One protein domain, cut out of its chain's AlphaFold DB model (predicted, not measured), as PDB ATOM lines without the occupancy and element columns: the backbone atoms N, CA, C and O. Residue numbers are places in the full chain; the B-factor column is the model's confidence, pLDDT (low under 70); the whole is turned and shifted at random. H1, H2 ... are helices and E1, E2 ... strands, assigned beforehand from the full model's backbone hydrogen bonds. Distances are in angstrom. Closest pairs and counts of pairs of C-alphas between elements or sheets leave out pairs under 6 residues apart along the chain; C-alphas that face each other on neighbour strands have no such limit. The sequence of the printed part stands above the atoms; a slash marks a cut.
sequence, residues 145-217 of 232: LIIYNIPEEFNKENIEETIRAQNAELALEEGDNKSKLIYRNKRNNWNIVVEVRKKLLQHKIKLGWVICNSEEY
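What this domain is: This is residues 145 to 217 of the 232 residues of an uncharacterized protein of Blattella germanica (UniProt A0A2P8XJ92). A strongly twisted four-stranded sheet has helix H1 packed on one face near its E2 edge, and the small hairpin of E4 and E5 packs on H1 and E1. The E2 and E3 hairpin reaches out along the longest axis. The printed part has 73 residues, with E1, H1, E2, E3, H2, E4, E5 and E6 in chain order, class mixed. The sheet's order is E2, E3, E1, E6, antiparallel; the whole is compact, radius of gyration of the C-alphas 11.1 A, spanning 33 by 22 by 19 A.

Where its parts are: E2, residues 177 to 184, is 20.5 A long; E3, 190 to 196, 18.7 A; E1, 145 to 150, 13.3 A, from C-alpha 145 at (98.940, 280.459, 162.226); E6 is 214 to 216, ending at C-alpha 216 at (94.487, 280.643, 161.341). H1, 156 to 166, is 16.2 A; H2 is 198 to 202, E4 205 to 207, E5 210 to 212.

How they stand to each other: E2 bends by 56 degrees at residue 180. N 183 and O 191 of the hairpin E2 and E3 are 2.9 A apart, N 147 and O 192 of E1 and E3 2.8 A, N 146 and O 215 of E1 and E6 2.8 A, and N 207 and O 210 of the hairpin E4 and E5 2.9 A, each within hydrogen-bond range. E1, H1 and E2 form a split strand-helix-strand unit, two strands running the same way with E3 between, its crossover right-handed. H1's height over the sheet is 6.3 A, in two layers, helix on one face; its closest C-alphas to E4 are Gln 166 and Lys 206, 6.3 A. H2 is on the sheet too; Leu 201 and Glu 216 are its closest C-alphas to E6, 7.2 A. O i to N i+4 pairs within range number 5 of 7 in H1 and 0 of 1 in H2, where 1 of 2 O i to N i+3 pairs is. H1 and H2 are apart.

The domain as a whole: The C-alphas of Ala 171 and Lys 186, the two farthest apart, are 34.0 A apart. The printed part has no cut and no long link; no printed residue is under 70 in pLDDT.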
ATOM      1  N   LEU A 145      99.533 280.300 160.909       90.81
ATOM      2  CA  LEU A 145      98.940 280.459 162.226       90.81
ATOM      3  C   LEU A 145      99.452 281.762 162.833       90.81
ATOM      4  O   LEU A 145     100.654 282.019 162.807       90.81
ATOM      5  N   ILE A 146      98.557 282.581 163.369       91.69
ATOM      6  CA  ILE A 146      98.914 283.731 164.192       91.69
ATOM      7  C   ILE A 146      98.851 283.333 165.662       91.69
ATOM      8  O   ILE A 146      97.859 282.763 166.104       91.69
ATOM      9  N   ILE A 147      99.903 283.641 166.415       91.94
ATOM     10  CA  ILE A 147      99.970 283.468 167.867       91.94
ATOM     11  C   ILE A 147      99.946 284.861 168.496       91.94
ATOM     12  O   ILE A 147     100.721 285.742 168.110       91.94
ATOM     13  N   TYR A 148      99.032 285.061 169.440       92.00
ATOM     14  CA  TYR A 148      98.774 286.357 170.060       92.00
ATOM     15  C   TYR A 148      99.491 286.527 171.399       92.00
ATOM     16  O   TYR A 148      99.593 285.578 172.176       92.00
ATOM     17  N   ASN A 149      99.847 287.778 171.708       90.50
ATOM     18  CA  ASN A 149     100.352 288.221 173.015       90.50
ATOM     19  C   ASN A 149     101.594 287.451 173.477       90.50
ATOM     20  O   ASN A 149     101.636 286.894 174.573       90.50
ATOM     21  N   ILE A 150     102.593 287.411 172.612       91.38
ATOM     22  CA  ILE A 150     103.853 286.729 172.877       91.38
ATOM     23  C   ILE A 150     104.733 287.632 173.753       91.38
ATOM     24  O   ILE A 150     104.738 288.849 173.550       91.38
ATOM     25  N   PRO A 151     105.472 287.072 174.723       88.94
ATOM     26  CA  PRO A 151     106.478 287.822 175.470       88.94
ATOM     27  C   PRO A 151     107.585 288.396 174.565       88.94
ATOM     28  O   PRO A 151     107.959 287.794 173.563       88.94
ATOM     29  N   GLU A 152     108.127 289.562 174.924       85.25
ATOM     30  CA  GLU A 152     109.131 290.285 174.117       85.25
ATOM     31  C   GLU A 152     110.481 289.554 173.998       85.25
ATOM     32  O   GLU A 152     111.259 289.826 173.092       85.25
ATOM     33  N   GLU A 153     110.741 288.582 174.871       85.19
ATOM     34  CA  GLU A 153     111.934 287.729 174.832       85.19
ATOM     35  C   GLU A 153     111.974 286.772 173.624       85.19
ATOM     36  O   GLU A 153     113.037 286.244 173.283       85.19
ATOM     37  N   PHE A 154     110.841 286.554 172.943       84.50
ATOM     38  CA  PHE A 154     110.765 285.636 171.810       84.50
ATOM     39  C   PHE A 154     110.962 286.345 170.470       84.50
ATOM     40  O   PHE A 154     110.073 287.016 169.941       84.50
ATOM     41  N   ASN A 155     112.126 286.094 169.876       84.50
ATOM     42  CA  ASN A 155     112.471 286.526 168.527       84.50
ATOM     43  C   ASN A 155     112.193 285.438 167.485       84.50
ATOM     44  O   ASN A 155     111.889 284.286 167.800       84.50
ATOM     45  N   LYS A 156     112.344 285.814 166.211       84.69
ATOM     46  CA  LYS A 156     112.115 284.942 165.054       84.69
ATOM     47  C   LYS A 156     112.957 283.660 165.100       84.69
ATOM     48  O   LYS A 156     112.471 282.602 164.724       84.69
ATOM     49  N   GLU A 157     114.187 283.769 165.589       84.12
ATOM     50  CA  GLU A 157     115.152 282.670 165.677       84.12
ATOM     51  C   GLU A 157     114.816 281.699 166.824       84.12
ATOM     52  O   GLU A 157     114.788 280.490 166.627       84.12
ATOM     53  N   ASN A 158     114.460 282.222 168.001       86.75
ATOM     54  CA  ASN A 158     114.276 281.411 169.214       86.75
ATOM     55  C   ASN A 158     112.907 280.722 169.282       86.75
ATOM     56  O   ASN A 158     112.736 279.698 169.946       86.75
ATOM     57  N   ILE A 159     111.892 281.303 168.639       86.75
ATOM     58  CA  ILE A 159     110.512 280.839 168.793       86.75
ATOM     59  C   ILE A 159     110.277 279.468 168.154       86.75
ATOM     60  O   ILE A 159     109.485 278.681 168.666       86.75
ATOM     61  N   GLU A 160     110.977 279.153 167.064       88.75
ATOM     62  CA  GLU A 160     110.845 277.860 166.386       88.75
ATOM     63  C   GLU A 160     111.345 276.718 167.275       88.75
ATOM     64  O   GLU A 160     110.659 275.704 167.430       88.75
ATOM     65  N   GLU A 161     112.503 276.920 167.908       88.19
ATOM     66  CA  GLU A 161     113.091 275.980 168.858       88.19
ATOM     67  C   GLU A 161     112.241 275.866 170.127       88.19
ATOM     68  O   GLU A 161     111.923 274.759 170.558       88.19
ATOM     69  N   THR A 162     111.782 276.993 170.676       89.00
ATOM     70  CA  THR A 162     110.957 277.005 171.895       89.00
ATOM     71  C   THR A 162     109.644 276.250 171.693       89.00
ATOM     72  O   THR A 162     109.275 275.416 172.522       89.00
ATOM     73  N   ILE A 163     108.945 276.498 170.576       89.00
ATOM     74  CA  ILE A 163     107.695 275.796 170.254       89.00
ATOM     75  C   ILE A 163     107.951 274.290 170.167       89.00
ATOM     76  O   ILE A 163     107.163 273.515 170.708       89.00
ATOM     77  N   ARG A 164     109.054 273.878 169.531       88.06
ATOM     78  CA  ARG A 164     109.421 272.465 169.388       88.06
ATOM     79  C   ARG A 164     109.740 271.814 170.735       88.06
ATOM     80  O   ARG A 164     109.245 270.724 171.005       88.06
ATOM     81  N   ALA A 165     110.522 272.485 171.577       89.06
ATOM     82  CA  ALA A 165     110.968 271.956 172.863       89.06
ATOM     83  C   ALA A 165     109.826 271.830 173.885       89.06
ATOM     84  O   ALA A 165     109.735 270.834 174.597       89.06
ATOM     85  N   GLN A 166     108.941 272.829 173.961       89.50
ATOM     86  CA  GLN A 166     107.893 272.887 174.988       89.50
ATOM     87  C   GLN A 166     106.591 272.187 174.599       89.50
ATOM     88  O   GLN A 166     105.771 271.902 175.473       89.50
ATOM     89  N   ASN A 167     106.390 271.924 173.307       87.06
ATOM     90  CA  ASN A 167     105.195 271.267 172.783       87.06
ATOM     91  C   ASN A 167     105.576 269.933 172.119       87.06
ATOM     92  O   ASN A 167     105.180 269.652 170.986       87.06
ATOM     93  N   ALA A 168     106.379 269.118 172.812       81.44
ATOM     94  CA  ALA A 168     106.852 267.821 172.321       81.44
ATOM     95  C   ALA A 168     105.698 266.853 171.988       81.44
ATOM     96  O   ALA A 168     105.833 266.010 171.101       81.44
ATOM     97  N   GLU A 169     104.531 267.024 172.619       80.44
ATOM     98  CA  GLU A 169     103.297 266.300 172.300       80.44
ATOM     99  C   GLU A 169     102.836 266.480 170.844       80.44
ATOM    100  O   GLU A 169     102.096 265.650 170.318       80.44
ATOM    101  N   LEU A 170     103.282 267.547 170.175       77.88
ATOM    102  CA  LEU A 170     102.932 267.841 168.789       77.88
ATOM    103  C   LEU A 170     103.822 267.103 167.777       77.88
ATOM    104  O   LEU A 170     103.503 267.129 166.585       77.88
ATOM    105  N   ALA A 171     104.891 266.436 168.240       77.62
ATOM    106  CA  ALA A 171     105.849 265.686 167.423       77.62
ATOM    107  C   ALA A 171     106.285 266.472 166.169       77.62
ATOM    108  O   ALA A 171     106.111 266.014 165.037       77.62
ATOM    109  N   LEU A 172     106.768 267.699 166.384       78.62
ATOM    110  CA  LEU A 172     107.198 268.607 165.320       78.62
ATOM    111  C   LEU A 172     108.626 268.278 164.886       78.62
ATOM    112  O   LEU A 172     109.538 268.277 165.713       78.62
ATOM    113  N   GLU A 173     108.819 268.050 163.589       79.56
ATOM    114  CA  GLU A 173     110.144 267.878 162.989       79.56
ATOM    115  C   GLU A 173     110.788 269.237 162.662       79.56
ATOM    116  O   GLU A 173     110.138 270.289 162.660       79.56
ATOM    117  N   GLU A 174     112.090 269.233 162.379       73.69
ATOM    118  CA  GLU A 174     112.783 270.426 161.898       73.69
ATOM    119  C   GLU A 174     112.191 270.881 160.549       73.69
ATOM    120  O   GLU A 174     112.099 270.109 159.596       73.69
ATOM    121  N   GLY A 175     111.738 272.138 160.482       74.06
ATOM    122  CA  GLY A 175     111.068 272.706 159.306       74.06
ATOM    123  C   GLY A 175     109.535 272.625 159.305       74.06
ATOM    124  O   GLY A 175     108.907 273.189 158.405       74.06
ATOM    125  N   ASP A 176     108.909 272.001 160.309       78.19
ATOM    126  CA  ASP A 176     107.439 271.929 160.413       78.19
ATOM    127  C   ASP A 176     106.783 273.220 160.901       78.19
ATOM    128  O   ASP A 176     105.584 273.431 160.689       78.19
ATOM    129  N   ASN A 177     107.572 274.073 161.545       80.94
ATOM    130  CA  ASN A 177     107.203 275.392 162.013       80.94
ATOM    131  C   ASN A 177     108.201 276.416 161.462       80.94
ATOM    132  O   ASN A 177     109.370 276.402 161.827       80.94
ATOM    133  N   LYS A 178     107.738 277.313 160.587       85.50
ATOM    134  CA  LYS A 178     108.567 278.385 160.023       85.50
ATOM    135  C   LYS A 178     107.999 279.746 160.374       85.50
ATOM    136  O   LYS A 178     106.917 280.127 159.924       85.50
ATOM    137  N   SER A 179     108.739 280.508 161.156       83.69
ATOM    138  CA  SER A 179     108.408 281.877 161.518       83.69
ATOM    139  C   SER A 179     108.439 282.784 160.278       83.69
ATOM    140  O   SER A 179     109.396 282.821 159.495       83.69
ATOM    141  N   LYS A 180     107.357 283.533 160.050       86.31
ATOM    142  CA  LYS A 180     107.234 284.440 158.897       86.31
ATOM    143  C   LYS A 180     107.411 285.888 159.303       86.31
ATOM    144  O   LYS A 180     108.309 286.556 158.792       86.31
ATOM    145  N   LEU A 181     106.551 286.349 160.206       87.00
ATOM    146  CA  LEU A 181     106.384 287.761 160.530       87.00
ATOM    147  C   LEU A 181     106.143 287.932 162.024       87.00
ATOM    148  O   LEU A 181     105.255 287.282 162.562       87.00
ATOM    149  N   ILE A 182     106.866 288.856 162.649       89.44
ATOM    150  CA  ILE A 182     106.584 289.354 163.997       89.44
ATOM    151  C   ILE A 182     106.134 290.806 163.861       89.44
ATOM    152  O   ILE A 182     106.735 291.568 163.103       89.44
ATOM    153  N   TYR A 183     105.073 291.191 164.563       89.69
ATOM    154  CA  TYR A 183     104.602 292.572 164.566       89.69
ATOM    155  C   TYR A 183     103.915 292.940 165.880       89.69
ATOM    156  O   TYR A 183     103.413 292.081 166.606       89.69
ATOM    157  N   ARG A 184     103.860 294.244 166.172       90.81
ATOM    158  CA  ARG A 184     103.104 294.782 167.307       90.81
ATOM    159  C   ARG A 184     101.699 295.182 166.875       90.81
ATOM    160  O   ARG A 184     101.508 295.831 165.848       90.81
ATOM    161  N   ASN A 185     100.701 294.805 167.666       87.81
ATOM    162  CA  ASN A 185      99.330 295.268 167.472       87.81
ATOM    163  C   ASN A 185      99.162 296.711 167.997       87.81
ATOM    164  O   ASN A 185     100.002 297.221 168.732       87.81
ATOM    165  N   LYS A 186      98.022 297.352 167.711       89.06
ATOM    166  CA  LYS A 186      97.648 298.686 168.223       89.06
ATOM    167  C   LYS A 186      97.677 298.792 169.752       89.06
ATOM    168  O   LYS A 186      97.840 299.879 170.284       89.06
ATOM    169  N   ARG A 187      97.513 297.664 170.452       88.56
ATOM    170  CA  ARG A 187      97.609 297.555 171.919       88.56
ATOM    171  C   ARG A 187      99.047 297.367 172.428       88.56
ATOM    172  O   ARG A 187      99.225 297.056 173.592       88.56
ATOM    173  N   ASN A 188     100.048 297.515 171.559       87.50
ATOM    174  CA  ASN A 188     101.472 297.310 171.842       87.50
ATOM    175  C   ASN A 188     101.861 295.877 172.277       87.50
ATOM    176  O   ASN A 188     102.948 295.666 172.799       87.50
ATOM    177  N   ASN A 189     101.007 294.883 172.011       89.56
ATOM    178  CA  ASN A 189     101.324 293.469 172.227       89.56
ATOM    179  C   ASN A 189     102.018 292.875 170.998       89.56
ATOM    180  O   ASN A 189     101.625 293.184 169.866       89.56
ATOM    181  N   TRP A 190     102.991 291.993 171.217       90.62
ATOM    182  CA  TRP A 190     103.665 291.248 170.157       90.62
ATOM    183  C   TRP A 190     102.822 290.066 169.676       90.62
ATOM    184  O   TRP A 190     102.300 289.286 170.473       90.62
ATOM    185  N   ASN A 191     102.715 289.922 168.358       92.25
ATOM    186  CA  ASN A 191     102.107 288.779 167.688       92.25
ATOM    187  C   ASN A 191     103.100 288.209 166.671       92.25
ATOM    188  O   ASN A 191     103.845 288.965 166.040       92.25
ATOM    189  N   ILE A 192     103.056 286.897 166.449       91.81
ATOM    190  CA  ILE A 192     103.832 286.242 165.392       91.81
ATOM    191  C   ILE A 192     102.926 285.458 164.457       91.81
ATOM    192  O   ILE A 192     101.922 284.888 164.875       91.81
ATOM    193  N   VAL A 193     103.316 285.390 163.192       91.44
ATOM    194  CA  VAL A 193     102.763 284.474 162.204       91.44
ATOM    195  C   VAL A 193     103.780 283.374 161.927       91.44
ATOM    196  O   VAL A 193     104.905 283.656 161.503       91.44
ATOM    197  N   VAL A 194     103.368 282.125 162.122       90.19
ATOM    198  CA  VAL A 194     104.157 280.913 161.879       90.19
ATOM    199  C   VAL A 194     103.454 280.073 160.820       90.19
ATOM    200  O   VAL A 194     102.248 279.870 160.871       90.19
ATOM    201  N   GLU A 195     104.189 279.582 159.833       89.06
ATOM    202  CA  GLU A 195     103.713 278.534 158.936       89.06
ATOM    203  C   GLU A 195     103.850 277.186 159.629       89.06
ATOM    204  O   GLU A 195     104.935 276.850 160.094       89.06
ATOM    205  N   VAL A 196     102.752 276.442 159.714       86.69
ATOM    206  CA  VAL A 196     102.669 275.239 160.540       86.69
ATOM    207  C   VAL A 196     101.990 274.093 159.805       86.69
ATOM    208  O   VAL A 196     101.121 274.309 158.961       86.69
ATOM    209  N   ARG A 197     102.317 272.844 160.152       81.19
ATOM    210  CA  ARG A 197     101.495 271.693 159.738       81.19
ATOM    211  C   ARG A 197     100.117 271.749 160.409       81.19
ATOM    212  O   ARG A 197      99.977 272.217 161.535       81.19
ATOM    213  N   LYS A 198      99.089 271.187 159.755       75.31
ATOM    214  CA  LYS A 198      97.682 271.207 160.224       75.31
ATOM    215  C   LYS A 198      97.469 270.753 161.677       75.31
ATOM    216  O   LYS A 198      96.500 271.180 162.291       75.31
ATOM    217  N   LYS A 199      98.356 269.912 162.222       72.94
ATOM    218  CA  LYS A 199      98.288 269.424 163.609       72.94
ATOM    219  C   LYS A 199      98.307 270.565 164.640       72.94
ATOM    220  O   LYS A 199      97.627 270.473 165.650       72.94
ATOM    221  N   LEU A 200      99.010 271.663 164.354       73.19
ATOM    222  CA  LEU A 200      99.141 272.813 165.259       73.19
ATOM    223  C   LEU A 200      97.864 273.663 165.383       73.19
ATOM    224  O   LEU A 200      97.759 274.442 166.320       73.19
ATOM    225  N   LEU A 201      96.880 273.511 164.489       76.00
ATOM    226  CA  LEU A 201      95.653 274.325 164.506       76.00
ATOM    227  C   LEU A 201      94.709 273.994 165.675       76.00
ATOM    228  O   LEU A 201      93.834 274.792 165.990       76.00
ATOM    229  N   GLN A 202      94.841 272.813 166.282       76.56
ATOM    230  CA  GLN A 202      93.895 272.304 167.286       76.56
ATOM    231  C   GLN A 202      94.414 272.400 168.724       76.56
ATOM    232  O   GLN A 202      93.663 272.149 169.666       76.56
ATOM    233  N   HIS A 203      95.683 272.764 168.907       81.50
ATOM    234  CA  HIS A 203      96.333 272.783 170.211       81.50
ATOM    235  C   HIS A 203      96.670 274.205 170.641       81.50
ATOM    236  O   HIS A 203      96.999 275.063 169.827       81.50
ATOM    237  N   LYS A 204      96.609 274.446 171.953       85.44
ATOM    238  CA  LYS A 204      97.135 275.680 172.539       85.44
ATOM    239  C   LYS A 204      98.658 275.617 172.535       85.44
ATOM    240  O   LYS A 204      99.216 274.574 172.871       85.44
ATOM    241  N   ILE A 205      99.310 276.724 172.200       89.31
ATOM    242  CA  ILE A 205     100.770 276.778 172.097       89.31
ATOM    243  C   ILE A 205     101.350 277.294 173.410       89.31
ATOM    244  O   ILE A 205     100.984 278.374 173.879       89.31
ATOM    245  N   LYS A 206     102.256 276.514 173.999       90.06
ATOM    246  CA  LYS A 206     103.027 276.902 175.184       90.06
ATOM    247  C   LYS A 206     104.288 277.643 174.747       90.06
ATOM    248  O   LYS A 206     105.005 277.149 173.874       90.06
ATOM    249  N   LEU A 207     104.515 278.815 175.337       89.62
ATOM    250  CA  LEU A 207     105.694 279.660 175.150       89.62
ATOM    251  C   LEU A 207     106.163 280.173 176.517       89.62
ATOM    252  O   LEU A 207     105.537 281.043 177.126       89.62
ATOM    253  N   GLY A 208     107.256 279.604 177.016       87.69
ATOM    254  CA  GLY A 208     107.752 279.876 178.363       87.69
ATOM    255  C   GLY A 208     106.717 279.486 179.417       87.69
ATOM    256  O   GLY A 208     106.264 278.344 179.480       87.69
ATOM    257  N   TRP A 209     106.329 280.466 180.228       87.56
ATOM    258  CA  TRP A 209     105.325 280.327 181.287       87.56
ATOM    259  C   TRP A 209     103.904 280.682 180.832       87.56
ATOM    260  O   TRP A 209     102.977 280.697 181.641       87.56
ATOM    261  N   VAL A 210     103.720 280.999 179.548       89.12
ATOM    262  CA  VAL A 210     102.460 281.504 179.005       89.12
ATOM    263  C   VAL A 210     101.870 280.497 178.025       89.12
ATOM    264  O   VAL A 210     102.558 279.915 177.188       89.12
ATOM    265  N   ILE A 211     100.555 280.309 178.116       91.06
ATOM    266  CA  ILE A 211      99.780 279.593 177.104       91.06
ATOM    267  C   ILE A 211      99.172 280.642 176.179       91.06
ATOM    268  O   ILE A 211      98.289 281.402 176.584       91.06
ATOM    269  N   CYS A 212      99.652 280.693 174.942       89.94
ATOM    270  CA  CYS A 212      99.220 281.683 173.967       89.94
ATOM    271  C   CYS A 212      97.990 281.202 173.189       89.94
ATOM    272  O   CYS A 212      97.839 280.017 172.879       89.94
ATOM    273  N   ASN A 213      97.112 282.150 172.845       89.81
ATOM    274  CA  ASN A 213      96.012 281.893 171.920       89.81
ATOM    275  C   ASN A 213      96.527 281.920 170.480       89.81
ATOM    276  O   ASN A 213      97.373 282.756 170.146       89.81
ATOM    277  N   SER A 214      95.984 281.055 169.626       90.00
ATOM    278  CA  SER A 214      96.396 280.960 168.231       90.00
ATOM    279  C   SER A 214      95.222 280.743 167.286       90.00
ATOM    280  O   SER A 214      94.326 279.960 167.586       90.00
ATOM    281  N   GLU A 215      95.257 281.399 166.129       89.88
ATOM    282  CA  GLU A 215      94.206 281.332 165.104       89.88
ATOM    283  C   GLU A 215      94.810 281.189 163.702       89.88
ATOM    284  O   GLU A 215      95.980 281.500 163.479       89.88
ATOM    285  N   GLU A 216      94.025 280.717 162.729       89.56
ATOM    286  CA  GLU A 216      94.487 280.643 161.341       89.56
ATOM    287  C   GLU A 216      94.659 282.051 160.750       89.56
ATOM    288  O   GLU A 216      93.740 282.871 160.716       89.56
ATOM    289  N   TYR A 217      95.857 282.333 160.246       89.06
ATOM    290  CA  TYR A 217      96.190 283.604 159.625       89.06
ATOM    291  C   TYR A 217      95.873 283.582 158.125       89.06
ATOM    292  O   TYR A 217      96.679 283.155 157.287       89.06
TER     293      TYR A 217